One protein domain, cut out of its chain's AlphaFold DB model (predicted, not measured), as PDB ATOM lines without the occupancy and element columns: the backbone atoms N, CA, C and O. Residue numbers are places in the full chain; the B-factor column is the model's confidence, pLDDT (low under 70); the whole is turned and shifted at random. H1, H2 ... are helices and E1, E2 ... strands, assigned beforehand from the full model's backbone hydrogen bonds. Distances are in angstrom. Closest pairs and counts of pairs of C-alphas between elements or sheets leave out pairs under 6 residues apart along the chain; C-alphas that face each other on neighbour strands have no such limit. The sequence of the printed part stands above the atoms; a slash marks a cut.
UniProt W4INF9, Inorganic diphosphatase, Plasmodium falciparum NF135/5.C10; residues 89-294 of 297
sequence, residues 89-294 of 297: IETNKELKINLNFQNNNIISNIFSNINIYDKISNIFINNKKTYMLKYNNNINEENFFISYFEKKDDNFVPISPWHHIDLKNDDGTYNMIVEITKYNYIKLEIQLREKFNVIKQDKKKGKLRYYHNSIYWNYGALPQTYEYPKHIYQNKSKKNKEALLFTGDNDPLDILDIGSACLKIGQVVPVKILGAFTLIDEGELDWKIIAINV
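Overview. This is residues 89 to 294 of the 297 residues of the protein "Inorganic diphosphatase" of Plasmodium falciparum NF135/5.C10 (UniProt W4INF9). A small closed barrel of five strands, E5, E8, E11, E13 and E12, forms the core; a strongly twisted sheet of E1, E2, E3, E4, E6 and E7 stands beside it, and the hairpin E9 and E10 extends the barrel's sheet into a long arm. Residues 91 to 96 and 100 to 108, of which 106 to 108 belong to H1, stick out as a tail. The printed part has 206 residues, with H1, E1 to E4, H2 and E5 to E13 in that order; the class is mostly strand, though under half of the residues are in named elements. The barrel's sheet is mixed, the other antiparallel and branched. The whole is only just compact, close to loose, with a radius of gyration of the C-alphas of 19.7 A, and only just flat, spanning 63 by 60 by 33 A.

Along the chain. H1, residues 106 to 111, begins at C-alpha 106 (18.501, 45.276, 29.405). E1 is 121 to 126, E2 129 to 136 with 22.4 A, E3 145 to 152 with 22.6 A, E4 155 to 159, H2 161 to 164, and E5 174 to 180 with 17.7 A. E6 is 188 to 190, E7 199 to 201, E8 218 to 221, E9 233 to 235, E10 244 to 248, and E11 254 to 257. E12, 268 to 281, measures 28.2 A and bends by 99 degrees at residue 271; E13, 284 to 293, measures 28.0 A and ends at C-alpha 293 (12.549, 16.755, 21.998).

Arrangement. H1 is on neither sheet; its O i to N i+4 pairs are within hydrogen-bond range, and H2 is too short for such a pair. E1, E2, E3 and E4 make a meander, each strand the antiparallel neighbour of the one before: N 122 and O 133 are 2.8 A apart, N 134 and O 147 2.8 A, N 150 and O 157 2.9 A. E3 also pairs with E7 (N 146 and O 199, 2.9 A), and E7 with E6 (N 189 and O 200, 3.0 A). H2 only grazes this sheet and is only just on the barrel, with 5 pairs of C-alphas within 10 A. The closest C-alphas of E5 and E6 are those of Glu 179 and Leu 188, 5.4 A apart. Round the ring, E5 and E8 are antiparallel (N 179 and O 219, 2.8 A), as are E8 and E11 (N 255 and O 220, 2.8 A), E13 and E12 (N 279 and O 286, 2.8 A), and E12 and E5 (N 269 and O 176, 2.8 A); E11 and E13 are parallel (N 289 and O 254, 2.8 A). E9 and E10 form a hairpin (N 233 and O 246, 2.8 A), and E10 is parallel to E13 (N 285 and O 247, 2.8 A).

Size, cuts and confidence. The two C-alphas farthest apart are those of Glu 94 and Asp 153, 67.5 A. The printed part has no cut. The links E7 to E8 and E8 to E9 are long, with 16 and 11 residues. The mean pLDDT of the printed part is 96.0, and no printed residue is under 70.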
ATOM      1  N   ILE A  89      29.855  55.284  31.277       87.88
ATOM      2  CA  ILE A  89      30.932  54.876  30.369       87.88
ATOM      3  C   ILE A  89      31.515  56.107  29.682       87.88
ATOM      4  O   ILE A  89      30.793  56.935  29.123       87.88
ATOM      5  N   GLU A  90      32.838  56.221  29.737       85.50
ATOM      6  CA  GLU A  90      33.579  57.252  29.023       85.50
ATOM      7  C   GLU A  90      33.659  56.896  27.533       85.50
ATOM      8  O   GLU A  90      34.076  55.800  27.153       85.50
ATOM      9  N   THR A  91      33.216  57.820  26.681       87.31
ATOM     10  CA  THR A  91      33.112  57.635  25.224       87.31
ATOM     11  C   THR A  91      34.180  58.409  24.449       87.31
ATOM     12  O   THR A  91      34.189  58.349  23.219       87.31
ATOM     13  N   ASN A  92      35.061  59.146  25.142       88.69
ATOM     14  CA  ASN A  92      35.977  60.144  24.567       88.69
ATOM     15  C   ASN A  92      35.260  61.171  23.668       88.69
ATOM     16  O   ASN A  92      35.821  61.666  22.691       88.69
ATOM     17  N   LYS A  93      33.988  61.451  23.972       90.25
ATOM     18  CA  LYS A  93      33.122  62.420  23.293       90.25
ATOM     19  C   LYS A  93      32.355  63.225  24.341       90.25
ATOM     20  O   LYS A  93      32.229  62.792  25.484       90.25
ATOM     21  N   GLU A  94      31.796  64.363  23.936       88.69
ATOM     22  CA  GLU A  94      30.943  65.187  24.810       88.69
ATOM     23  C   GLU A  94      29.709  64.419  25.309       88.69
ATOM     24  O   GLU A  94      29.288  64.571  26.456       88.69
ATOM     25  N   LEU A  95      29.156  63.539  24.463       88.12
ATOM     26  CA  LEU A  95      28.027  62.688  24.818       88.12
ATOM     27  C   LEU A  95      28.455  61.568  25.776       88.12
ATOM     28  O   LEU A  95      29.140  60.621  25.380       88.12
ATOM     29  N   LYS A  96      27.966  61.639  27.016       87.56
ATOM     30  CA  LYS A  96      28.119  60.597  28.040       87.56
ATOM     31  C   LYS A  96      26.932  59.637  28.030       87.56
ATOM     32  O   LYS A  96      25.810  60.029  27.721       87.56
ATOM     33  N   ILE A  97      27.173  58.386  28.419       90.25
ATOM     34  CA  ILE A  97      26.124  57.368  28.561       90.25
ATOM     35  C   ILE A  97      26.025  56.984  30.036       90.25
ATOM     36  O   ILE A  97      26.995  56.503  30.627       90.25
ATOM     37  N   ASN A  98      24.851  57.212  30.621       91.38
ATOM     38  CA  ASN A  98      24.518  56.761  31.966       91.38
ATOM     39  C   ASN A  98      24.267  55.242  31.954       91.38
ATOM     40  O   ASN A  98      23.531  54.740  31.108       91.38
ATOM     41  N   LEU A  99      24.891  54.519  32.883       90.62
ATOM     42  CA  LEU A  99      24.794  53.066  33.037       90.62
ATOM     43  C   LEU A  99      23.900  52.676  34.220       90.62
ATOM     44  O   LEU A  99      24.233  51.784  35.000       90.62
ATOM     45  N   ASN A 100      22.754  53.334  34.366       91.44
ATOM     46  CA  ASN A 100      21.715  52.860  35.266       91.44
ATOM     47  C   ASN A 100      20.904  51.756  34.570       91.44
ATOM     48  O   ASN A 100      20.288  51.997  33.542       91.44
ATOM     49  N   PHE A 101      20.894  50.542  35.121       91.81
ATOM     50  CA  PHE A 101      20.155  49.403  34.557       91.81
ATOM     51  C   PHE A 101      18.701  49.297  35.037       91.81
ATOM     52  O   PHE A 101      17.966  48.436  34.564       91.81
ATOM     53  N   GLN A 102      18.269  50.159  35.959       92.25
ATOM     54  CA  GLN A 102      16.896  50.172  36.476       92.25
ATOM     55  C   GLN A 102      15.926  50.928  35.557       92.25
ATOM     56  O   GLN A 102      14.721  50.719  35.636       92.25
ATOM     57  N   ASN A 103      16.435  51.812  34.692       91.69
ATOM     58  CA  ASN A 103      15.625  52.674  33.822       91.69
ATOM     59  C   ASN A 103      15.563  52.195  32.361       91.69
ATOM     60  O   ASN A 103      15.065  52.908  31.492       91.69
ATOM     61  N   ASN A 104      16.081  51.000  32.083       93.88
ATOM     62  CA  ASN A 104      16.062  50.384  30.765       93.88
ATOM     63  C   ASN A 104      15.657  48.909  30.863       93.88
ATOM     64  O   ASN A 104      15.516  48.347  31.947       93.88
ATOM     65  N   ASN A 105      15.449  48.270  29.715       96.06
ATOM     66  CA  ASN A 105      14.980  46.890  29.633       96.06
ATOM     67  C   ASN A 105      16.107  45.859  29.470       96.06
ATOM     68  O   ASN A 105      15.802  44.710  29.172       96.06
ATOM     69  N   ILE A 106      17.387  46.210  29.660       96.31
ATOM     70  CA  ILE A 106      18.501  45.276  29.405       96.31
ATOM     71  C   ILE A 106      18.391  44.035  30.300       96.31
ATOM     72  O   ILE A 106      18.481  42.914  29.804       96.31
ATOM     73  N   ILE A 107      18.137  44.226  31.601       95.25
ATOM     74  CA  ILE A 107      17.968  43.115  32.553       95.25
ATOM     75  C   ILE A 107      16.772  42.244  32.147       95.25
ATOM     76  O   ILE A 107      16.892  41.022  32.080       95.25
ATOM     77  N   SER A 108      15.635  42.868  31.822       95.62
ATOM     78  CA  SER A 108      14.430  42.153  31.391       95.62
ATOM     79  C   SER A 108      14.676  41.349  30.111       95.62
ATOM     80  O   SER A 108      14.385  40.158  30.071       95.62
ATOM     81  N   ASN A 109      15.296  41.950  29.094       96.06
ATOM     82  CA  ASN A 109      15.579  41.286  27.821       96.06
ATOM     83  C   ASN A 109      16.442  40.032  28.004       96.06
ATOM     84  O   ASN A 109      16.201  39.034  27.333       96.06
ATOM     85  N   ILE A 110      17.425  40.077  28.909       94.75
ATOM     86  CA  ILE A 110      18.365  38.972  29.114       94.75
ATOM     87  C   ILE A 110      17.769  37.869  29.995       94.75
ATOM     88  O   ILE A 110      17.930  36.693  29.676       94.75
ATOM     89  N   PHE A 111      17.101  38.230  31.097       96.81
ATOM     90  CA  PHE A 111      16.773  37.277  32.164       96.81
ATOM     91  C   PHE A 111      15.285  36.923  32.284       96.81
ATOM     92  O   PHE A 111      14.967  35.945  32.952       96.81
ATOM     93  N   SER A 112      14.363  37.645  31.635       96.19
ATOM     94  CA  SER A 112      12.918  37.345  31.736       96.19
ATOM     95  C   SER A 112      12.527  35.963  31.202       96.19
ATOM     96  O   SER A 112      11.507  35.421  31.615       96.19
ATOM     97  N   ASN A 113      13.344  35.384  30.316       96.50
ATOM     98  CA  ASN A 113      13.123  34.064  29.724       96.50
ATOM     99  C   ASN A 113      14.017  32.971  30.328       96.50
ATOM    100  O   ASN A 113      14.168  31.902  29.731       96.50
ATOM    101  N   ILE A 114      14.668  33.215  31.468       96.50
ATOM    102  CA  ILE A 114      15.480  32.181  32.113       96.50
ATOM    103  C   ILE A 114      14.596  31.007  32.555       96.50
ATOM    104  O   ILE A 114      13.533  31.207  33.139       96.50
ATOM    105  N   ASN A 115      15.026  29.774  32.275       98.06
ATOM    106  CA  ASN A 115      14.320  28.571  32.714       98.06
ATOM    107  C   ASN A 115      15.289  27.623  33.418       98.06
ATOM    108  O   ASN A 115      16.226  27.097  32.815       98.06
ATOM    109  N   ILE A 116      15.053  27.405  34.704       98.12
ATOM    110  CA  ILE A 116      15.865  26.560  35.580       98.12
ATOM    111  C   ILE A 116      14.951  25.596  36.332       98.12
ATOM    112  O   ILE A 116      13.727  25.721  36.303       98.12
ATOM    113  N   TYR A 117      15.535  24.598  36.982       96.81
ATOM    114  CA  TYR A 117      14.789  23.810  37.956       96.81
ATOM    115  C   TYR A 117      14.495  24.601  39.238       96.81
ATOM    116  O   TYR A 117      15.226  25.524  39.592       96.81
ATOM    117  N   ASP A 118      13.452  24.183  39.958       91.12
ATOM    118  CA  ASP A 118      12.911  24.913  41.110       91.12
ATOM    119  C   ASP A 118      13.820  24.881  42.348       91.12
ATOM    120  O   ASP A 118      13.734  25.753  43.212       91.12
ATOM    121  N   LYS A 119      14.665  23.849  42.482       96.50
ATOM    122  CA  LYS A 119      15.519  23.636  43.660       96.50
ATOM    123  C   LYS A 119      16.996  23.677  43.289       96.50
ATOM    124  O   LYS A 119      17.379  23.539  42.133       96.50
ATOM    125  N   ILE A 120      17.847  23.804  44.305       97.25
ATOM    126  CA  ILE A 120      19.304  23.666  44.160       97.25
ATOM    127  C   ILE A 120      19.672  22.250  43.695       97.25
ATOM    128  O   ILE A 120      20.481  22.101  42.787       97.25
ATOM    129  N   SER A 121      19.057  21.224  44.289       97.94
ATOM    130  CA  SER A 121      19.252  19.814  43.935       97.94
ATOM    131  C   SER A 121      17.972  19.237  43.339       97.94
ATOM    132  O   SER A 121      16.917  19.297  43.971       97.94
ATOM    133  N   ASN A 122      18.071  18.646  42.150       98.19
ATOM    134  CA  ASN A 122      16.934  18.166  41.369       98.19
ATOM    135  C   ASN A 122      17.197  16.743  40.894       98.19
ATOM    136  O   ASN A 122      18.117  16.503  40.113       98.19
ATOM    137  N   ILE A 123      16.392  15.802  41.375       98.19
ATOM    138  CA  ILE A 123      16.483  14.395  40.993       98.19
ATOM    139  C   ILE A 123      15.655  14.178  39.728       98.19
ATOM    140  O   ILE A 123      14.521  14.649  39.637       98.19
ATOM    141  N   PHE A 124      16.210  13.452  38.766       97.75
ATOM    142  CA  PHE A 124      15.528  13.070  37.536       97.75
ATOM    143  C   PHE A 124      15.868  11.628  37.158       97.75
ATOM    144  O   PHE A 124      16.857  11.056  37.616       97.75
ATOM    145  N   ILE A 125      15.025  11.029  36.322       97.62
ATOM    146  CA  ILE A 125      15.223   9.674  35.808       97.62
ATOM    147  C   ILE A 125      15.469   9.780  34.307       97.62
ATOM    148  O   ILE A 125      14.707  10.433  33.597       97.62
ATOM    149  N   ASN A 126      16.531   9.141  33.829       96.94
ATOM    150  CA  ASN A 126      16.869   9.055  32.413       96.94
ATOM    151  C   ASN A 126      17.408   7.648  32.121       96.94
ATOM    152  O   ASN A 126      18.167   7.107  32.918       96.94
ATOM    153  N   ASN A 127      16.956   7.030  31.028       95.12
ATOM    154  CA  ASN A 127      17.337   5.669  30.633       95.12
ATOM    155  C   ASN A 127      17.305   4.631  31.778       95.12
ATOM    156  O   ASN A 127      18.264   3.899  32.004       95.12
ATOM    157  N   LYS A 128      16.215   4.611  32.565       95.81
ATOM    158  CA  LYS A 128      16.022   3.734  33.747       95.81
ATOM    159  C   LYS A 128      17.037   3.936  34.890       95.81
ATOM    160  O   LYS A 128      16.974   3.214  35.881       95.81
ATOM    161  N   LYS A 129      17.922   4.931  34.802       97.19
ATOM    162  CA  LYS A 129      18.871   5.330  35.848       97.19
ATOM    163  C   LYS A 129      18.375   6.588  36.558       97.19
ATOM    164  O   LYS A 129      17.679   7.423  35.977       97.19
ATOM    165  N   THR A 130      18.714   6.721  37.837       98.38
ATOM    166  CA  THR A 130      18.376   7.901  38.644       98.38
ATOM    167  C   THR A 130      19.589   8.805  38.771       98.38
ATOM    168  O   THR A 130      20.650   8.379  39.226       98.38
ATOM    169  N   TYR A 131      19.400  10.072  38.432       98.62
ATOM    170  CA  TYR A 131      20.421  11.101  38.493       98.62
ATOM    171  C   TYR A 131      19.966  12.267  39.362       98.62
ATOM    172  O   TYR A 131      18.779  12.448  39.634       98.62
ATOM    173  N   MET A 132      20.919  13.090  39.773       98.69
ATOM    174  CA  MET A 132      20.669  14.373  40.405       98.69
ATOM    175  C   MET A 132      21.496  15.444  39.706       98.69
ATOM    176  O   MET A 132      22.708  15.303  39.559       98.69
ATOM    177  N   LEU A 133      20.837  16.528  39.319       98.56
ATOM    178  CA  LEU A 133      21.473  17.778  38.937       98.56
ATOM    179  C   LEU A 133      21.561  18.680  40.165       98.56
ATOM    180  O   LEU A 133      20.591  18.796  40.917       98.56
ATOM    181  N   LYS A 134      22.693  19.358  40.345       98.75
ATOM    182  CA  LYS A 134      22.868  20.368  41.385       98.75
ATOM    183  C   LYS A 134      23.375  21.680  40.796       98.75
ATOM    184  O   LYS A 134      24.432  21.702  40.166       98.75
ATOM    185  N   TYR A 135      22.652  22.767  41.044       98.75
ATOM    186  CA  TYR A 135      23.140  24.125  40.818       98.75
ATOM    187  C   TYR A 135      24.023  24.540  41.993       98.75
ATOM    188  O   TYR A 135      23.589  24.509  43.142       98.75
ATOM    189  N   ASN A 136      25.274  24.901  41.732       98.38
ATOM    190  CA  ASN A 136      26.206  25.336  42.765       98.38
ATOM    191  C   ASN A 136      26.500  26.819  42.550       98.38
ATOM    192  O   ASN A 136      26.926  27.201  41.458       98.38
ATOM    193  N   ASN A 137      26.315  27.612  43.611       98.06
ATOM    194  CA  ASN A 137      26.450  29.073  43.611       98.06
ATOM    195  C   ASN A 137      25.421  29.775  42.700       98.06
ATOM    196  O   ASN A 137      24.555  29.118  42.115       98.06
ATOM    197  N   ASN A 138      25.462  31.108  42.620       97.25
ATOM    198  CA  ASN A 138      24.474  31.873  41.853       97.25
ATOM    199  C   ASN A 138      24.958  32.175  40.434       97.25
ATOM    200  O   ASN A 138      26.143  32.385  40.191       97.25
ATOM    201  N   ILE A 139      24.023  32.270  39.487       94.00
ATOM    202  CA  ILE A 139      24.318  32.742  38.128       94.00
ATOM    203  C   ILE A 139      24.987  34.120  38.192       94.00
ATOM    204  O   ILE A 139      24.630  34.955  39.020       94.00
ATOM    205  N   ASN A 140      25.932  34.359  37.278       92.31
ATOM    206  CA  ASN A 140      26.766  35.561  37.210       92.31
ATOM    207  C   ASN A 140      27.847  35.667  38.312       92.31
ATOM    208  O   ASN A 140      28.584  36.652  38.338       92.31
ATOM    209  N   GLU A 141      28.007  34.648  39.164       95.62
ATOM    210  CA  GLU A 141      29.208  34.452  39.986       95.62
ATOM    211  C   GLU A 141      30.262  33.639  39.214       95.62
ATOM    212  O   GLU A 141      29.949  32.712  38.467       95.62
ATOM    213  N   GLU A 142      31.548  33.959  39.395       93.50
ATOM    214  CA  GLU A 142      32.637  33.312  38.645       93.50
ATOM    215  C   GLU A 142      32.804  31.812  38.929       93.50
ATOM    216  O   GLU A 142      33.411  31.086  38.137       93.50
ATOM    217  N   ASN A 143      32.304  31.365  40.076       96.00
ATOM    218  CA  ASN A 143      32.330  29.988  40.542       96.00
ATOM    219  C   ASN A 143      30.950  29.318  40.445       96.00
ATOM    220  O   ASN A 143      30.750  28.286  41.082       96.00
ATOM    221  N   PHE A 144      30.009  29.861  39.665       98.44
ATOM    222  CA  PHE A 144      28.798  29.134  39.290       98.44
ATOM    223  C   PHE A 144      29.152  27.875  38.498       98.44
ATOM    224  O   PHE A 144      29.915  27.943  37.528       98.44
ATOM    225  N   PHE A 145      28.590  26.730  38.888       98.69
ATOM    226  CA  PHE A 145      28.696  25.504  38.099       98.69
ATOM    227  C   PHE A 145      27.545  24.531  38.350       98.69
ATOM    228  O   PHE A 145      26.952  24.481  39.430       98.69
ATOM    229  N   ILE A 146      27.276  23.689  37.357       98.88
ATOM    230  CA  ILE A 146      26.274  22.626  37.432       98.88
ATOM    231  C   ILE A 146      26.994  21.290  37.536       98.88
ATOM    232  O   ILE A 146      27.810  20.954  36.675       98.88
ATOM    233  N   SER A 147      26.690  20.532  38.584       98.88
ATOM    234  CA  SER A 147      27.227  19.188  38.789       98.88
ATOM    235  C   SER A 147      26.144  18.125  38.672       98.88
ATOM    236  O   SER A 147      24.970  18.374  38.952       98.88
ATOM    237  N   TYR A 148      26.561  16.930  38.258       98.88
ATOM    238  CA  TYR A 148      25.694  15.774  38.084       98.88
ATOM    239  C   TYR A 148      26.136  14.645  39.007       98.88
ATOM    240  O   TYR A 148      27.323  14.467  39.286       98.88
ATOM    241  N   PHE A 149      25.161  13.878  39.476       98.81
ATOM    242  CA  PHE A 149      25.365  12.710  40.318       98.81
ATOM    243  C   PHE A 149      24.482  11.567  39.828       98.81
ATOM    244  O   PHE A 149      23.388  11.805  39.322       98.81
ATOM    245  N   GLU A 150      24.929  10.335  40.011       98.56
ATOM    246  CA  GLU A 150      24.173   9.115  39.720       98.56
ATOM    247  C   GLU A 150      23.889   8.379  41.029       98.56
ATOM    248  O   GLU A 150      24.741   8.341  41.919       98.56
ATOM    249  N   LYS A 151      22.695   7.799  41.170       98.31
ATOM    250  CA  LYS A 151      22.364   6.963  42.324       98.31
ATOM    251  C   LYS A 151      23.014   5.581  42.166       98.31
ATOM    252  O   LYS A 151      22.676   4.856  41.236       98.31
ATOM    253  N   LYS A 152      23.897   5.202  43.094       95.88
ATOM    254  CA  LYS A 152      24.494   3.861  43.230       95.88
ATOM    255  C   LYS A 152      24.377   3.406  44.678       95.88
ATOM    256  O   LYS A 152      24.786   4.147  45.566       95.88
ATOM    257  N   ASP A 153      23.802   2.225  44.904       91.12
ATOM    258  CA  ASP A 153      23.672   1.608  46.235       91.12
ATOM    259  C   ASP A 153      23.182   2.604  47.308       91.12
ATOM    260  O   ASP A 153      23.831   2.857  48.322       91.12
ATOM    261  N   ASP A 154      22.057   3.261  47.006       92.69
ATOM    262  CA  ASP A 154      21.399   4.309  47.804       92.69
ATOM    263  C   ASP A 154      22.150   5.628  48.042       92.69
ATOM    264  O   ASP A 154      21.575   6.561  48.603       92.69
ATOM    265  N   ASN A 155      23.356   5.787  47.500       96.50
ATOM    266  CA  ASN A 155      24.122   7.027  47.568       96.50
ATOM    267  C   ASN A 155      24.216   7.727  46.208       96.50
ATOM    268  O   ASN A 155      24.208   7.094  45.154       96.50
ATOM    269  N   PHE A 156      24.336   9.055  46.217       98.38
ATOM    270  CA  PHE A 156      24.618   9.829  45.009       98.38
ATOM    271  C   PHE A 156      26.125   9.991  44.825       98.38
ATOM    272  O   PHE A 156      26.784  10.673  45.612       98.38
ATOM    273  N   VAL A 157      26.667   9.392  43.765       98.38
ATOM    274  CA  VAL A 157      28.083   9.512  43.402       98.38
ATOM    275  C   VAL A 157      28.273  10.583  42.324       98.38
ATOM    276  O   VAL A 157      27.449  10.657  41.411       98.38
ATOM    277  N   PRO A 158      29.321  11.426  42.390       98.62
ATOM    278  CA  PRO A 158      29.585  12.418  41.349       98.62
ATOM    279  C   PRO A 158      29.846  11.754  39.999       98.62
ATOM    280  O   PRO A 158      30.604  10.786  39.916       98.62
ATOM    281  N   ILE A 159      29.267  12.312  38.939       98.81
ATOM    282  CA  ILE A 159      29.495  11.870  37.565       98.81
ATOM    283  C   ILE A 159      29.830  13.053  36.662       98.81
ATOM    284  O   ILE A 159      29.479  14.199  36.938       98.81
ATOM    285  N   SER A 160      30.495  12.748  35.552       98.88
ATOM    286  CA  SER A 160      30.643  13.678  34.433       98.88
ATOM    287  C   SER A 160      29.463  13.568  33.470       98.88
ATOM    288  O   SER A 160      29.188  12.445  33.031       98.88
ATOM    289  N   PRO A 161      28.808  14.689  33.102       98.81
ATOM    290  CA  PRO A 161      27.743  14.668  32.114       98.81
ATOM    291  C   PRO A 161      28.273  14.276  30.734       98.81
ATOM    292  O   PRO A 161      27.577  13.593  30.001       98.81
ATOM    293  N   TRP A 162      29.524  14.614  30.407       98.88
ATOM    294  CA  TRP A 162      30.141  14.225  29.142       98.88
ATOM    295  C   TRP A 162      30.425  12.723  29.061       98.88
ATOM    296  O   TRP A 162      30.201  12.114  28.024       98.88
ATOM    297  N   HIS A 163      30.911  12.105  30.138       98.81
ATOM    298  CA  HIS A 163      31.392  10.720  30.073       98.81
ATOM    299  C   HIS A 163      30.359   9.665  30.491       98.81
ATOM    300  O   HIS A 163      30.370   8.562  29.946       98.81
ATOM    301  N   HIS A 164      29.501   9.967  31.471       98.75
ATOM    302  CA  HIS A 164      28.711   8.943  32.172       98.75
ATOM    303  C   HIS A 164      27.217   8.968  31.847       98.75
ATOM    304  O   HIS A 164      26.531   7.994  32.143       98.75
ATOM    305  N   ILE A 165      26.704  10.055  31.264       98.69
ATOM    306  CA  ILE A 165      25.350  10.054  30.707       98.69
ATOM    307  C   ILE A 165      25.405   9.292  29.384       98.69
ATOM    308  O   ILE A 165      26.256   9.572  28.540       98.69
ATOM    309  N   ASP A 166      24.506   8.325  29.214       98.69
ATOM    310  CA  ASP A 166      24.447   7.519  27.996       98.69
ATOM    311  C   ASP A 166      24.130   8.420  26.790       98.69
ATOM    312  O   ASP A 166      23.168   9.189  26.828       98.69
ATOM    313  N   LEU A 167      24.894   8.318  25.697       98.75
ATOM    314  CA  LEU A 167      24.590   9.041  24.454       98.75
ATOM    315  C   LEU A 167      23.232   8.648  23.871       98.75
ATOM    316  O   LEU A 167      22.468   9.504  23.423       98.75
ATOM    317  N   LYS A 168      22.944   7.346  23.853       98.56
ATOM    318  CA  LYS A 168      21.760   6.766  23.225       98.56
ATOM    319  C   LYS A 168      21.003   5.907  24.234       98.56
ATOM    320  O   LYS A 168      21.603   5.074  24.906       98.56
ATOM    321  N   ASN A 169      19.697   6.118  24.306       98.19
ATOM    322  CA  ASN A 169      18.777   5.388  25.169       98.19
ATOM    323  C   ASN A 169      18.380   4.037  24.558       98.19
ATOM    324  O   ASN A 169      18.496   3.823  23.346       98.19
ATOM    325  N   ASP A 170      17.820   3.157  25.393       97.38
ATOM    326  CA  ASP A 170      17.317   1.838  24.978       97.38
ATOM    327  C   ASP A 170      16.222   1.923  23.894       97.38
ATOM    328  O   ASP A 170      16.079   1.020  23.073       97.38
ATOM    329  N   ASP A 171      15.450   3.014  23.873       96.38
ATOM    330  CA  ASP A 171      14.377   3.266  22.901       96.38
ATOM    331  C   ASP A 171      14.875   3.866  21.570       96.38
ATOM    332  O   ASP A 171      14.087   4.167  20.672       96.38
ATOM    333  N   GLY A 172      16.191   4.046  21.433       97.44
ATOM    334  CA  GLY A 172      16.837   4.573  20.239       97.44
ATOM    335  C   GLY A 172      16.940   6.097  20.165       97.44
ATOM    336  O   GLY A 172      17.555   6.593  19.216       97.44
ATOM    337  N   THR A 173      16.386   6.836  21.131       98.44
ATOM    338  CA  THR A 173      16.568   8.294  21.243       98.44
ATOM    339  C   THR A 173      17.968   8.647  21.750       98.44
ATOM    340  O   THR A 173      18.670   7.803  22.303       98.44
ATOM    341  N   TYR A 174      18.390   9.894  21.556       98.81
ATOM    342  CA  TYR A 174      19.680  10.405  22.029       98.81
ATOM    343  C   TYR A 174      19.472  11.349  23.206       98.81
ATOM    344  O   TYR A 174      18.433  11.996  23.279       98.81
ATOM    345  N   ASN A 175      20.436  11.462  24.114       98.81
ATOM    346  CA  ASN A 175      20.353  12.418  25.216       98.81
ATOM    347  C   ASN A 175      21.077  13.714  24.861       98.81
ATOM    348  O   ASN A 175      22.286  13.725  24.666       98.81
ATOM    349  N   MET A 176      20.334  14.813  24.818       98.88
ATOM    350  CA  MET A 176      20.877  16.166  24.784       98.88
ATOM    351  C   MET A 176      21.072  16.671  26.213       98.88
ATOM    352  O   MET A 176      20.154  16.574  27.029       98.88
ATOM    353  N   ILE A 177      22.228  17.262  26.509       98.88
ATOM    354  CA  ILE A 177      22.458  18.012  27.748       98.88
ATOM    355  C   ILE A 177      22.287  19.490  27.427       98.88
ATOM    356  O   ILE A 177      23.102  20.063  26.716       98.88
ATOM    357  N   VAL A 178      21.213  20.102  27.921       98.88
ATOM    358  CA  VAL A 178      20.886  21.504  27.642       98.88
ATOM    359  C   VAL A 178      21.847  22.416  28.397       98.88
ATOM    360  O   VAL A 178      21.904  22.394  29.621       98.88
ATOM    361  N   GLU A 179      22.556  23.272  27.677       98.88
ATOM    362  CA  GLU A 179      23.471  24.260  28.247       98.88
ATOM    363  C   GLU A 179      22.849  25.657  28.211       98.88
ATOM    364  O   GLU A 179      22.909  26.392  29.195       98.88
ATOM    365  N   ILE A 180      22.176  26.001  27.108       98.81
ATOM    366  CA  ILE A 180      21.547  27.307  26.903       98.81
ATOM    367  C   ILE A 180      20.073  27.102  26.559       98.81
ATOM    368  O   ILE A 180      19.714  26.514  25.538       98.81
ATOM    369  N   THR A 181      19.200  27.617  27.417       98.69
ATOM    370  CA  THR A 181      17.753  27.616  27.195       98.69
ATOM    371  C   THR A 181      17.368  28.514  26.015       98.69
ATOM    372  O   THR A 181      17.954  29.575  25.796       98.69
ATOM    373  N   LYS A 182      16.313  28.135  25.292       98.56
ATOM    374  CA  LYS A 182      15.668  28.976  24.277       98.56
ATOM    375  C   LYS A 182      15.398  30.402  24.796       98.56
ATOM    376  O   LYS A 182      14.961  30.602  25.924       98.56
ATOM    377  N   TYR A 183      15.684  31.398  23.970       98.62
ATOM    378  CA  TYR A 183      15.634  32.841  24.244       98.62
ATOM    379  C   TYR A 183      16.666  33.397  25.245       98.62
ATOM    380  O   TYR A 183      16.629  34.595  25.523       98.62
ATOM    381  N   ASN A 184      17.612  32.594  25.751       98.19
ATOM    382  CA  ASN A 184      18.650  33.075  26.674       98.19
ATOM    383  C   ASN A 184      19.936  33.546  25.977       98.19
ATOM    384  O   ASN A 184      20.143  33.367  24.775       98.19
ATOM    385  N   TYR A 185      20.804  34.161  26.785       98.56
ATOM    386  CA  TYR A 185      22.076  34.756  26.370       98.56
ATOM    387  C   TYR A 185      23.285  34.177  27.115       98.56
ATOM    388  O   TYR A 185      24.419  34.403  26.701       98.56
ATOM    389  N   ILE A 186      23.081  33.489  28.239       98.44
ATOM    390  CA  ILE A 186      24.173  33.011  29.096       98.44
ATOM    391  C   ILE A 186      24.914  31.894  28.352       98.44
ATOM    392  O   ILE A 186      24.329  30.843  28.100       98.44
ATOM    393  N   LYS A 187      26.190  32.107  27.994       98.44
ATOM    394  CA  LYS A 187      27.016  31.066  27.362       98.44
ATOM    395  C   LYS A 187      27.521  30.117  28.447       98.44
ATOM    396  O   LYS A 187      28.606  30.314  28.989       98.44
ATOM    397  N   LEU A 188      26.707  29.128  28.784       98.75
ATOM    398  CA  LEU A 188      27.135  27.969  29.557       98.75
ATOM    399  C   LEU A 188      27.659  26.896  28.601       98.75
ATOM    400  O   LEU A 188      27.177  26.809  27.476       98.75
ATOM    401  N   GLU A 189      28.633  26.115  29.058       98.50
ATOM    402  CA  GLU A 189      29.177  24.967  28.324       98.50
ATOM    403  C   GLU A 189      29.794  23.941  29.289       98.50
ATOM    404  O   GLU A 189      30.249  24.290  30.391       98.50
ATOM    405  N   ILE A 190      29.799  22.670  28.891       98.81
ATOM    406  CA  ILE A 190      30.534  21.594  29.556       98.81
ATOM    407  C   ILE A 190      32.034  21.911  29.514       98.81
ATOM    408  O   ILE A 190      32.649  21.995  28.456       98.81
ATOM    409  N   GLN A 191      32.665  22.024  30.681       98.56
ATOM    410  CA  GLN A 191      34.092  22.326  30.761       98.56
ATOM    411  C   GLN A 191      34.931  21.043  30.709       98.56
ATOM    412  O   GLN A 191      35.115  20.362  31.719       98.56
ATOM    413  N   LEU A 192      35.504  20.719  29.544       98.12
ATOM    414  CA  LEU A 192      36.275  19.478  29.332       98.12
ATOM    415  C   LEU A 192      37.489  19.316  30.263       98.12
ATOM    416  O   LEU A 192      37.937  18.200  30.517       98.12
ATOM    417  N   ARG A 193      38.019  20.427  30.783       97.88
ATOM    418  CA  ARG A 193      39.224  20.464  31.628       97.88
ATOM    419  C   ARG A 193      38.929  20.562  33.126       97.88
ATOM    420  O   ARG A 193      39.856  20.497  33.927       97.88
ATOM    421  N   GLU A 194      37.667  20.731  33.509       98.06
ATOM    422  CA  GLU A 194      37.256  20.802  34.911       98.06
ATOM    423  C   GLU A 194      36.908  19.412  35.447       98.06
ATOM    424  O   GLU A 194      36.440  18.529  34.719       98.06
ATOM    425  N   LYS A 195      37.114  19.206  36.752       98.50
ATOM    426  CA  LYS A 195      36.824  17.918  37.393       98.50
ATOM    427  C   LYS A 195      35.348  17.559  37.196       98.50
ATOM    428  O   LYS A 195      34.470  18.365  37.490       98.50
ATOM    429  N   PHE A 196      35.095  16.333  36.738       98.62
ATOM    430  CA  PHE A 196      33.759  15.836  36.392       98.62
ATOM    431  C   PHE A 196      33.038  16.637  35.295       98.62
ATOM    432  O   PHE A 196      31.823  16.552  35.209       98.62
ATOM    433  N   ASN A 197      33.746  17.399  34.458       98.81
ATOM    434  CA  ASN A 197      33.178  18.123  33.313       98.81
ATOM    435  C   ASN A 197      31.894  18.894  33.648       98.81
ATOM    436  O   ASN A 197      30.878  18.791  32.960       98.81
ATOM    437  N   VAL A 198      31.929  19.625  34.762       98.81
ATOM    438  CA  VAL A 198      30.815  20.470  35.192       98.81
ATOM    439  C   VAL A 198      30.488  21.513  34.122       98.81
ATOM    440  O   VAL A 198      31.374  21.975  33.398       98.81
ATOM    441  N   ILE A 199      29.222  21.918  34.039       98.88
ATOM    442  CA  ILE A 199      28.827  23.028  33.163       98.88
ATOM    443  C   ILE A 199      29.163  24.331  33.881       98.88
ATOM    444  O   ILE A 199      28.745  24.523  35.026       98.88
ATOM    445  N   LYS A 200      29.895  25.228  33.220       98.62
ATOM    446  CA  LYS A 200      30.223  26.572  33.725       98.62
ATOM    447  C   LYS A 200      29.985  27.608  32.643       98.62
ATOM    448  O   LYS A 200      29.909  27.284  31.462       98.62
ATOM    449  N   GLN A 201      29.877  28.862  33.062       98.56
ATOM    450  CA  GLN A 201      29.828  29.968  32.122       98.56
ATOM    451  C   GLN A 201      31.206  30.200  31.502       98.56
ATOM    452  O   GLN A 201      32.197  30.340  32.222       98.56
ATOM    453  N   ASP A 202      31.242  30.272  30.173       97.12
ATOM    454  CA  ASP A 202      32.445  30.599  29.412       97.12
ATOM    455  C   ASP A 202      32.981  31.980  29.841       97.12
ATOM    456  O   ASP A 202      32.228  32.907  30.174       97.12
ATOM    457  N   LYS A 203      34.304  32.134  29.813       96.25
ATOM    458  CA  LYS A 203      35.001  33.390  30.082       96.25
ATOM    459  C   LYS A 203      35.780  33.828  28.852       96.25
ATOM    460  O   LYS A 203      36.812  33.266  28.501       96.25
ATOM    461  N   LYS A 204      35.386  34.969  28.281       94.06
ATOM    462  CA  LYS A 204      36.117  35.613  27.183       94.06
ATOM    463  C   LYS A 204      36.747  36.909  27.674       94.06
ATOM    464  O   LYS A 204      36.066  37.782  28.202       94.06
ATOM    465  N   LYS A 205      38.066  37.055  27.487       95.06
ATOM    466  CA  LYS A 205      38.846  38.222  27.960       95.06
ATOM    467  C   LYS A 205      38.699  38.470  29.474       95.06
ATOM    468  O   LYS A 205      38.576  39.613  29.908       95.06
ATOM    469  N   GLY A 206      38.671  37.391  30.260       94.62
ATOM    470  CA  GLY A 206      38.566  37.446  31.723       94.62
ATOM    471  C   GLY A 206      37.189  37.840  32.267       94.62
ATOM    472  O   GLY A 206      37.057  38.003  33.472       94.62
ATOM    473  N   LYS A 207      36.166  37.991  31.415       96.12
ATOM    474  CA  LYS A 207      34.791  38.317  31.818       96.12
ATOM    475  C   LYS A 207      33.844  37.187  31.438       96.12
ATOM    476  O   LYS A 207      34.050  36.538  30.412       96.12
ATOM    477  N   LEU A 208      32.800  36.995  32.244       97.62
ATOM    478  CA  LEU A 208      31.713  36.064  31.949       97.62
ATOM    479  C   LEU A 208      31.080  36.398  30.592       97.62
ATOM    480  O   LEU A 208      30.745  37.554  30.313       97.62
ATOM    481  N   ARG A 209      30.967  35.392  29.725       98.31
ATOM    482  CA  ARG A 209      30.498  35.563  28.353       98.31
ATOM    483  C   ARG A 209      28.976  35.489  28.289       98.31
ATOM    484  O   ARG A 209      28.351  34.553  28.786       98.31
ATOM    485  N   TYR A 210      28.404  36.459  27.592       98.00
ATOM    486  CA  TYR A 210      27.019  36.458  27.137       98.00
ATOM    487  C   TYR A 210      27.012  36.504  25.610       98.00
ATOM    488  O   TYR A 210      27.892  37.117  24.994       98.00
ATOM    489  N   TYR A 211      26.038  35.852  24.986       97.69
ATOM    490  CA  TYR A 211      25.753  36.049  23.575       97.69
ATOM    491  C   TYR A 211      25.294  37.476  23.299       97.69
ATOM    492  O   TYR A 211      24.742  38.164  24.153       97.69
ATOM    493  N   HIS A 212      25.541  37.913  22.067       97.31
ATOM    494  CA  HIS A 212      25.089  39.214  21.591       97.31
ATOM    495  C   HIS A 212      23.584  39.227  21.284       97.31
ATOM    496  O   HIS A 212      22.945  40.260  21.447       97.31
ATOM    497  N   ASN A 213      23.026  38.081  20.881       97.62
ATOM    498  CA  ASN A 213      21.613  37.897  20.553       97.62
ATOM    499  C   ASN A 213      21.031  36.752  21.386       97.62
ATOM    500  O   ASN A 213      21.770  35.850  21.786       97.62
ATOM    501  N   SER A 214      19.713  36.762  21.591       96.44
ATOM    502  CA  SER A 214      19.014  35.615  22.162       96.44
ATOM    503  C   SER A 214      19.071  34.454  21.177       96.44
ATOM    504  O   SER A 214      18.813  34.615  19.980       96.44
ATOM    505  N   ILE A 215      19.420  33.270  21.672       97.75
ATOM    506  CA  ILE A 215      19.311  32.050  20.872       97.75
ATOM    507  C   ILE A 215      17.836  31.653  20.757       97.75
ATOM    508  O   ILE A 215      17.093  31.779  21.719       97.75
ATOM    509  N   TYR A 216      17.376  31.173  19.601       98.31
ATOM    510  CA  TYR A 216      15.956  30.837  19.391       98.31
ATOM    511  C   TYR A 216      15.629  29.347  19.523       98.31
ATOM    512  O   TYR A 216      14.494  28.942  19.282       98.31
ATOM    513  N   TRP A 217      16.599  28.547  19.953       98.56
ATOM    514  CA  TRP A 217      16.483  27.106  20.162       98.56
ATOM    515  C   TRP A 217      17.108  26.749  21.504       98.56
ATOM    516  O   TRP A 217      17.962  27.491  21.991       98.56
ATOM    517  N   ASN A 218      16.700  25.629  22.098       98.81
ATOM    518  CA  ASN A 218      17.498  25.077  23.188       98.81
ATOM    519  C   ASN A 218      18.786  24.522  22.577       98.81
ATOM    520  O   ASN A 218      18.756  23.913  21.506       98.81
ATOM    521  N   TYR A 219      19.906  24.753  23.248       98.88
ATOM    522  CA  TYR A 219      21.232  24.411  22.756       98.88
ATOM    523  C   TYR A 219      22.021  23.667  23.819       98.88
ATOM    524  O   TYR A 219      21.864  23.927  25.015       98.88
ATOM    525  N   GLY A 220      22.877  22.759  23.378       98.81
ATOM    526  CA  GLY A 220      23.826  22.085  24.238       98.81
ATOM    527  C   GLY A 220      24.595  21.025  23.477       98.81
ATOM    528  O   GLY A 220      24.783  21.153  22.270       98.81
ATOM    529  N   ALA A 221      24.973  19.961  24.174       98.88
ATOM    530  CA  ALA A 221      25.904  18.963  23.665       98.88
ATOM    531  C   ALA A 221      25.378  17.528  23.805       98.88
ATOM    532  O   ALA A 221      24.560  17.213  24.680       98.88
ATOM    533  N   LEU A 222      25.887  16.643  22.947       98.88
ATOM    534  CA  LEU A 222      25.705  15.198  23.052       98.88
ATOM    535  C   LEU A 222      26.819  14.577  23.918       98.88
ATOM    536  O   LEU A 222      28.004  14.751  23.611       98.88
ATOM    537  N   PRO A 223      26.495  13.809  24.972       98.88
ATOM    538  CA  PRO A 223      27.511  13.151  25.783       98.88
ATOM    539  C   PRO A 223      28.223  12.054  24.990       98.88
ATOM    540  O   PRO A 223      27.714  11.558  23.991       98.88
ATOM    541  N   GLN A 224      29.416  11.662  25.431       98.75
ATOM    542  CA  GLN A 224      30.235  10.600  24.832       98.75
ATOM    543  C   GLN A 224      30.560  10.819  23.343       98.75
ATOM    544  O   GLN A 224      30.893   9.879  22.623       98.75
ATOM    545  N   THR A 225      30.497  12.068  22.885       98.75
ATOM    546  CA  THR A 225      30.949  12.495  21.560       98.75
ATOM    547  C   THR A 225      32.155  13.414  21.698       98.75
ATOM    548  O   THR A 225      32.350  14.032  22.745       98.75
ATOM    549  N   TYR A 226      32.997  13.459  20.669       98.62
ATOM    550  CA  TYR A 226      34.166  14.326  20.647       98.62
ATOM    551  C   TYR A 226      34.643  14.528  19.212       98.62
ATOM    552  O   TYR A 226      34.977  13.561  18.516       98.62
ATOM    553  N   GLU A 227      34.701  15.780  18.783       97.00
ATOM    554  CA  GLU A 227      35.232  16.223  17.497       97.00
ATOM    555  C   GLU A 227      36.768  16.199  17.510       97.00
ATOM    556  O   GLU A 227      37.453  17.220  17.498       97.00
ATOM    557  N   TYR A 228      37.337  14.994  17.595       97.50
ATOM    558  CA  TYR A 228      38.753  14.819  17.902       97.50
ATOM    559  C   TYR A 228      39.678  15.387  16.797       97.50
ATOM    560  O   TYR A 228      39.743  14.800  15.709       97.50
ATOM    561  N   PRO A 229      40.496  16.433  17.068       96.06
ATOM    562  CA  PRO A 229      41.274  17.134  16.032       96.06
ATOM    563  C   PRO A 229      42.378  16.305  15.373       96.06
ATOM    564  O   PRO A 229      42.968  16.714  14.378       96.06
ATOM    565  N   LYS A 230      42.681  15.118  15.916       96.31
ATOM    566  CA  LYS A 230      43.618  14.174  15.295       96.31
ATOM    567  C   LYS A 230      43.091  13.639  13.959       96.31
ATOM    568  O   LYS A 230      43.889  13.218  13.119       96.31
ATOM    569  N   HIS A 231      41.774  13.622  13.762       95.38
ATOM    570  CA  HIS A 231      41.178  13.266  12.480       95.38
ATOM    571  C   HIS A 231      41.172  14.479  11.542       95.38
ATOM    572  O   HIS A 231      40.675  15.545  11.895       95.38
ATOM    573  N   ILE A 232      41.719  14.296  10.336       95.69
ATOM    574  CA  ILE A 232      41.831  15.337   9.308       95.69
ATOM    575  C   ILE A 232      40.826  15.055   8.187       95.69
ATOM    576  O   ILE A 232      40.833  13.979   7.582       95.69
ATOM    577  N   TYR A 233      40.009  16.051   7.872       94.19
ATOM    578  CA  TYR A 233      39.113  16.089   6.722       94.19
ATOM    579  C   TYR A 233      39.765  16.884   5.593       94.19
ATOM    580  O   TYR A 233      40.527  17.815   5.838       94.19
ATOM    581  N   GLN A 234      39.474  16.539   4.337       92.69
ATOM    582  CA  GLN A 234      40.058  17.245   3.197       92.69
ATOM    583  C   GLN A 234      39.054  17.523   2.083       92.69
ATOM    584  O   GLN A 234      38.225  16.679   1.737       92.69
ATOM    585  N   ASN A 235      39.191  18.689   1.454       88.31
ATOM    586  CA  ASN A 235      38.509  19.028   0.213       88.31
ATOM    587  C   ASN A 235      39.537  19.340  -0.881       88.31
ATOM    588  O   ASN A 235      40.278  20.323  -0.806       88.31
ATOM    589  N   LYS A 236      39.564  18.508  -1.929       86.62
ATOM    590  CA  LYS A 236      40.400  18.730  -3.111       86.62
ATOM    591  C   LYS A 236      39.529  19.030  -4.325       86.62
ATOM    592  O   LYS A 236      38.930  18.137  -4.925       86.62
ATOM    593  N   SER A 237      39.489  20.298  -4.721       79.50
ATOM    594  CA  SER A 237      38.896  20.702  -5.997       79.50
ATOM    595  C   SER A 237      39.822  20.330  -7.152       79.50
ATOM    596  O   SER A 237      41.030  20.521  -7.061       79.50
ATOM    597  N   LYS A 238      39.263  19.901  -8.295       77.69
ATOM    598  CA  LYS A 238      40.035  19.666  -9.536       77.69
ATOM    599  C   LYS A 238      40.815  20.905 -10.013       77.69
ATOM    600  O   LYS A 238      41.693  20.767 -10.854       77.69
ATOM    601  N   LYS A 239      40.466  22.099  -9.518       78.31
ATOM    602  CA  LYS A 239      41.120  23.373  -9.850       78.31
ATOM    603  C   LYS A 239      42.265  23.751  -8.900       78.31
ATOM    604  O   LYS A 239      43.092  24.568  -9.285       78.31
ATOM    605  N   ASN A 240      42.329  23.169  -7.699       71.69
ATOM    606  CA  ASN A 240      43.350  23.500  -6.705       71.69
ATOM    607  C   ASN A 240      44.430  22.412  -6.706       71.69
ATOM    608  O   ASN A 240      44.117  21.222  -6.644       71.69
ATOM    609  N   LYS A 241      45.704  22.816  -6.792       76.75
ATOM    610  CA  LYS A 241      46.835  21.874  -6.725       76.75
ATOM    611  C   LYS A 241      46.937  21.222  -5.338       76.75
ATOM    612  O   LYS A 241      47.220  20.026  -5.253       76.75
ATOM    613  N   GLU A 242      46.614  21.978  -4.290       85.12
ATOM    614  CA  GLU A 242      46.649  21.559  -2.886       85.12
ATOM    615  C   GLU A 242      45.237  21.348  -2.319       85.12
ATOM    616  O   GLU A 242      44.271  21.984  -2.755       85.12
ATOM    617  N   ALA A 243      45.111  20.408  -1.381       88.00
ATOM    618  CA  ALA A 243      43.860  20.140  -0.681       88.00
ATOM    619  C   ALA A 243      43.694  21.116   0.490       88.00
ATOM    620  O   ALA A 243      44.654  21.385   1.206       88.00
ATOM    621  N   LEU A 244      42.475  21.612   0.697       90.75
ATOM    622  CA  LEU A 244      42.118  22.283   1.946       90.75
ATOM    623  C   LEU A 244      41.923  21.216   3.017       90.75
ATOM    624  O   LEU A 244      41.244  20.221   2.754       90.75
ATOM    625  N   LEU A 245      42.523  21.428   4.184       94.00
ATOM    626  CA  LEU A 245      42.455  20.524   5.325       94.00
ATOM    627  C   LEU A 245      41.593  21.151   6.414       94.00
ATOM    628  O   LEU A 245      41.653  22.362   6.611       94.00
ATOM    629  N   PHE A 246      40.827  20.315   7.105       96.50
ATOM    630  CA  PHE A 246      40.019  20.712   8.247       96.50
ATOM    631  C   PHE A 246      40.156  19.701   9.388       96.50
ATOM    632  O   PHE A 246      40.346  18.510   9.132       96.50
ATOM    633  N   THR A 247      40.044  20.155  10.631       97.25
ATOM    634  CA  THR A 247      39.983  19.312  11.844       97.25
ATOM    635  C   THR A 247      38.589  19.370  12.468       97.25
ATOM    636  O   THR A 247      37.743  20.111  11.983       97.25
ATOM    637  N   GLY A 248      38.329  18.581  13.512       95.25
ATOM    638  CA  GLY A 248      37.202  18.856  14.415       95.25
ATOM    639  C   GLY A 248      37.501  20.044  15.337       95.25
ATOM    640  O   GLY A 248      38.671  20.409  15.489       95.25
ATOM    641  N   ASP A 249      36.462  20.612  15.943       93.31
ATOM    642  CA  ASP A 249      36.507  21.793  16.827       93.31
ATOM    643  C   ASP A 249      37.014  21.515  18.255       93.31
ATOM    644  O   ASP A 249      37.097  22.419  19.083       93.31
ATOM    645  N   ASN A 250      37.415  20.271  18.544       96.75
ATOM    646  CA  ASN A 250      37.930  19.856  19.845       96.75
ATOM    647  C   ASN A 250      36.900  19.912  20.993       96.75
ATOM    648  O   ASN A 250      37.315  19.917  22.157       96.75
ATOM    649  N   ASP A 251      35.603  19.859  20.694       97.25
ATOM    650  CA  ASP A 251      34.527  19.841  21.686       97.25
ATOM    651  C   ASP A 251      33.566  18.642  21.483       97.25
ATOM    652  O   ASP A 251      33.744  17.820  20.571       97.25
ATOM    653  N   PRO A 252      32.619  18.386  22.408       98.56
ATOM    654  CA  PRO A 252      31.536  17.443  22.166       98.56
ATOM    655  C   PRO A 252      30.619  17.957  21.052       98.56
ATOM    656  O   PRO A 252      30.455  19.156  20.878       98.56
ATOM    657  N   LEU A 253      29.957  17.041  20.351       98.50
ATOM    658  CA  LEU A 253      29.094  17.374  19.225       98.50
ATOM    659  C   LEU A 253      27.912  18.241  19.680       98.50
ATOM    660  O   LEU A 253      27.111  17.828  20.533       98.50
ATOM    661  N   ASP A 254      27.785  19.415  19.073       98.69
ATOM    662  CA  ASP A 254      26.746  20.380  19.399       98.69
ATOM    663  C   ASP A 254      25.378  19.970  18.854       98.69
ATOM    664  O   ASP A 254      25.237  19.399  17.767       98.69
ATOM    665  N   ILE A 255      24.325  20.310  19.593       98.88
ATOM    666  CA  ILE A 255      22.952  19.946  19.253       98.88
ATOM    667  C   ILE A 255      21.956  21.071  19.549       98.88
ATOM    668  O   ILE A 255      22.012  21.765  20.565       98.88
ATOM    669  N   LEU A 256      21.010  21.232  18.627       98.81
ATOM    670  CA  LEU A 256      19.911  22.188  18.660       98.81
ATOM    671  C   LEU A 256      18.588  21.431  18.757       98.81
ATOM    672  O   LEU A 256      18.276  20.613  17.890       98.81
ATOM    673  N   ASP A 257      17.782  21.758  19.764       98.62
ATOM    674  CA  ASP A 257      16.396  21.300  19.852       98.62
ATOM    675  C   ASP A 257      15.450  22.331  19.223       98.62
ATOM    676  O   ASP A 257      15.329  23.472  19.687       98.62
ATOM    677  N   ILE A 258      14.761  21.911  18.159       98.38
ATOM    678  CA  ILE A 258      13.772  22.724  17.437       98.38
ATOM    679  C   ILE A 258      12.361  22.654  18.040       98.38
ATOM    680  O   ILE A 258      11.419  23.193  17.456       98.38
ATOM    681  N   GLY A 259      12.203  22.001  19.194       97.06
ATOM    682  CA  GLY A 259      10.954  21.933  19.941       97.06
ATOM    683  C   GLY A 259      10.374  23.303  20.316       97.06
ATOM    684  O   GLY A 259      11.049  24.343  20.361       97.06
ATOM    685  N   SER A 260       9.070  23.315  20.594       95.75
ATOM    686  CA  SER A 260       8.349  24.518  21.024       95.75
ATOM    687  C   SER A 260       8.790  24.963  22.422       95.75
ATOM    688  O   SER A 260       9.077  26.147  22.615       95.75
ATOM    689  N   ALA A 261       8.890  24.014  23.355       96.56
ATOM    690  CA  ALA A 261       9.152  24.248  24.769       96.56
ATOM    691  C   ALA A 261      10.535  24.860  25.044       96.56
ATOM    692  O   ALA A 261      11.550  24.457  24.475       96.56
ATOM    693  N   CYS A 262      10.591  25.799  25.989       97.81
ATOM    694  CA  CYS A 262      11.849  26.241  26.582       97.81
ATOM    695  C   CYS A 262      12.298  25.189  27.603       97.81
ATOM    696  O   CYS A 262      11.591  24.944  28.580       97.81
ATOM    697  N   LEU A 263      13.457  24.571  27.394       98.06
ATOM    698  CA  LEU A 263      14.018  23.559  28.291       98.06
ATOM    699  C   LEU A 263      14.813  24.205  29.429       98.06
ATOM    700  O   LEU A 263      15.154  25.386  29.373       98.06
ATOM    701  N   LYS A 264      15.088  23.445  30.487       98.69
ATOM    702  CA  LYS A 264      15.803  23.957  31.663       98.69
ATOM    703  C   LYS A 264      17.314  23.875  31.472       98.69
ATOM    704  O   LYS A 264      17.818  22.907  30.907       98.69
ATOM    705  N   ILE A 265      18.041  24.851  32.004       98.75
ATOM    706  CA  ILE A 265      19.509  24.831  32.040       98.75
ATOM    707  C   ILE A 265      20.001  23.563  32.767       98.75
ATOM    708  O   ILE A 265      19.610  23.303  33.906       98.75
ATOM    709  N   GLY A 266      20.873  22.786  32.125       98.69
ATOM    710  CA  GLY A 266      21.408  21.508  32.608       98.69
ATOM    711  C   GLY A 266      20.442  20.320  32.484       98.69
ATOM    712  O   GLY A 266      20.694  19.235  33.001       98.69
ATOM    713  N   GLN A 267      19.292  20.482  31.836       98.69
ATOM    714  CA  GLN A 267      18.370  19.367  31.651       98.69
ATOM    715  C   GLN A 267      18.957  18.313  30.703       98.69
ATOM    716  O   GLN A 267      19.457  18.649  29.634       98.69
ATOM    717  N   VAL A 268      18.823  17.034  31.063       98.62
ATOM    718  CA  VAL A 268      19.082  15.905  30.158       98.62
ATOM    719  C   VAL A 268      17.772  15.532  29.474       98.62
ATOM    720  O   VAL A 268      16.809  15.152  30.146       98.62
ATOM    721  N   VAL A 269      17.714  15.672  28.153       97.75
ATOM    722  CA  VAL A 269      16.482  15.533  27.367       97.75
ATOM    723  C   VAL A 269      16.654  14.475  26.285       97.75
ATOM    724  O   VAL A 269      17.557  14.604  25.459       97.75
ATOM    725  N   PRO A 270      15.783  13.453  26.237       98.31
ATOM    726  CA  PRO A 270      15.728  12.542  25.106       98.31
ATOM    727  C   PRO A 270      15.234  13.267  23.844       98.31
ATOM    728  O   PRO A 270      14.186  13.917  23.840       98.31
ATOM    729  N   VAL A 271      15.981  13.145  22.754       98.62
ATOM    730  CA  VAL A 271      15.720  13.808  21.475       98.62
ATOM    731  C   VAL A 271      15.810  12.821  20.310       98.62
ATOM    732  O   VAL A 271      16.514  11.808  20.363       98.62
ATOM    733  N   LYS A 272      15.099  13.126  19.223       98.56
ATOM    734  CA  LYS A 272      15.238  12.452  17.924       98.56
ATOM    735  C   LYS A 272      16.065  13.316  16.986       98.56
ATOM    736  O   LYS A 272      15.751  14.489  16.803       98.56
ATOM    737  N   ILE A 273      17.084  12.725  16.371       98.62
ATOM    738  CA  ILE A 273      17.931  13.408  15.388       98.62
ATOM    739  C   ILE A 273      17.170  13.555  14.067       98.62
ATOM    740  O   ILE A 273      16.546  12.604  13.601       98.62
ATOM    741  N   LEU A 274      17.231  14.746  13.470       98.62
ATOM    742  CA  LEU A 274      16.555  15.094  12.217       98.62
ATOM    743  C   LEU A 274      17.537  15.404  11.083       98.62
ATOM    744  O   LEU A 274      17.239  15.150   9.919       98.62
ATOM    745  N   GLY A 275      18.702  15.960  11.409       98.44
ATOM    746  CA  GLY A 275      19.715  16.339  10.430       98.44
ATOM    747  C   GLY A 275      20.902  17.032  11.083       98.44
ATOM    748  O   GLY A 275      21.038  17.014  12.304       98.44
ATOM    749  N   ALA A 276      21.757  17.649  10.274       98.50
ATOM    750  CA  ALA A 276      22.898  18.423  10.744       98.50
ATOM    751  C   ALA A 276      23.288  19.492   9.719       98.50
ATOM    752  O   ALA A 276      23.022  19.345   8.522       98.50
ATOM    753  N   PHE A 277      23.958  20.542  10.181       98.25
ATOM    754  CA  PHE A 277      24.727  21.458   9.342       98.25
ATOM    755  C   PHE A 277      26.119  21.660   9.950       98.25
ATOM    756  O   PHE A 277      26.363  21.243  11.075       98.25
ATOM    757  N   THR A 278      27.041  22.264   9.205       97.19
ATOM    758  CA  THR A 278      28.404  22.532   9.681       97.19
ATOM    759  C   THR A 278      28.737  24.004   9.517       97.19
ATOM    760  O   THR A 278      28.381  24.620   8.504       97.19
ATOM    761  N   LEU A 279      29.392  24.564  10.525       96.94
ATOM    762  CA  LEU A 279      30.119  25.815  10.430       96.94
ATOM    763  C   LEU A 279      31.589  25.494  10.149       96.94
ATOM    764  O   LEU A 279      32.112  24.474  10.586       96.94
ATOM    765  N   ILE A 280      32.235  26.360   9.375       94.44
ATOM    766  CA  ILE A 280      33.668  26.272   9.103       94.44
ATOM    767  C   ILE A 280      34.275  27.570   9.614       94.44
ATOM    768  O   ILE A 280      33.998  28.627   9.040       94.44
ATOM    769  N   ASP A 281      35.076  27.486  10.672       82.25
ATOM    770  CA  ASP A 281      35.779  28.629  11.258       82.25
ATOM    771  C   ASP A 281      37.262  28.296  11.415       82.25
ATOM    772  O   ASP A 281      37.610  27.222  11.881       82.25
ATOM    773  N   GLU A 282      38.137  29.175  10.931       88.50
ATOM    774  CA  GLU A 282      39.606  29.061  11.034       88.50
ATOM    775  C   GLU A 282      40.249  27.687  10.683       88.50
ATOM    776  O   GLU A 282      41.411  27.449  10.998       88.50
ATOM    777  N   GLY A 283      39.560  26.815   9.932       91.12
ATOM    778  CA  GLY A 283      40.050  25.476   9.562       91.12
ATOM    779  C   GLY A 283      39.463  24.330  10.394       91.12
ATOM    780  O   GLY A 283      39.811  23.176  10.163       91.12
ATOM    781  N   GLU A 284      38.540  24.617  11.301       95.44
ATOM    782  CA  GLU A 284      37.793  23.632  12.078       95.44
ATOM    783  C   GLU A 284      36.410  23.411  11.451       95.44
ATOM    784  O   GLU A 284      35.790  24.330  10.906       95.44
ATOM    785  N   LEU A 285      35.955  22.159  11.473       96.56
ATOM    786  CA  LEU A 285      34.569  21.787  11.235       96.56
ATOM    787  C   LEU A 285      33.875  21.763  12.585       96.56
ATOM    788  O   LEU A 285      34.290  21.029  13.472       96.56
ATOM    789  N   ASP A 286      32.814  22.545  12.683       96.56
ATOM    790  CA  ASP A 286      31.972  22.634  13.861       96.56
ATOM    791  C   ASP A 286      30.572  22.130  13.464       96.56
ATOM    792  O   ASP A 286      29.840  22.792  12.706       96.56
ATOM    793  N   TRP A 287      30.224  20.904  13.867       98.00
ATOM    794  CA  TRP A 287      28.957  20.280  13.489       98.00
ATOM    795  C   TRP A 287      27.827  20.656  14.440       98.00
ATOM    796  O   TRP A 287      27.881  20.465  15.646       98.00
ATOM    797  N   LYS A 288      26.708  21.079  13.853       98.44
ATOM    798  CA  LYS A 288      25.479  21.432  14.559       98.44
ATOM    799  C   LYS A 288      24.388  20.429  14.226       98.44
ATOM    800  O   LYS A 288      23.794  20.464  13.141       98.44
ATOM    801  N   ILE A 289      24.108  19.532  15.162       98.81
ATOM    802  CA  ILE A 289      23.052  18.532  15.031       98.81
ATOM    803  C   ILE A 289      21.687  19.188  15.239       98.81
ATOM    804  O   ILE A 289      21.476  19.939  16.186       98.81
ATOM    805  N   ILE A 290      20.735  18.895  14.356       98.81
ATOM    806  CA  ILE A 290      19.339  19.317  14.478       98.81
ATOM    807  C   ILE A 290      18.536  18.151  15.032       98.81
ATOM    808  O   ILE A 290      18.499  17.072  14.433       98.81
ATOM    809  N   ALA A 291      17.853  18.378  16.146       98.69
ATOM    810  CA  ALA A 291      17.028  17.383  16.804       98.69
ATOM    811  C   ALA A 291      15.725  17.987  17.330       98.69
ATOM    812  O   ALA A 291      15.539  19.200  17.348       98.69
ATOM    813  N   ILE A 292      14.804  17.122  17.744       98.25
ATOM    814  CA  ILE A 292      13.551  17.519  18.386       98.25
ATOM    815  C   ILE A 292      13.329  16.699  19.656       98.25
ATOM    816  O   ILE A 292      13.487  15.473  19.648       98.25
ATOM    817  N   ASN A 293      12.970  17.377  20.744       93.62
ATOM    818  CA  ASN A 293      12.549  16.755  21.998       93.62
ATOM    819  C   ASN A 293      11.380  15.773  21.781       93.62
ATOM    820  O   ASN A 293      10.425  16.077  21.067       93.62
ATOM    821  N   VAL A 294      11.453  14.590  22.401       91.00
ATOM    822  CA  VAL A 294      10.388  13.566  22.333       91.00
ATOM    823  C   VAL A 294       9.279  13.750  23.369       91.00
ATOM    824  O   VAL A 294       8.263  13.056  23.305       91.00
TER     825      VAL A 294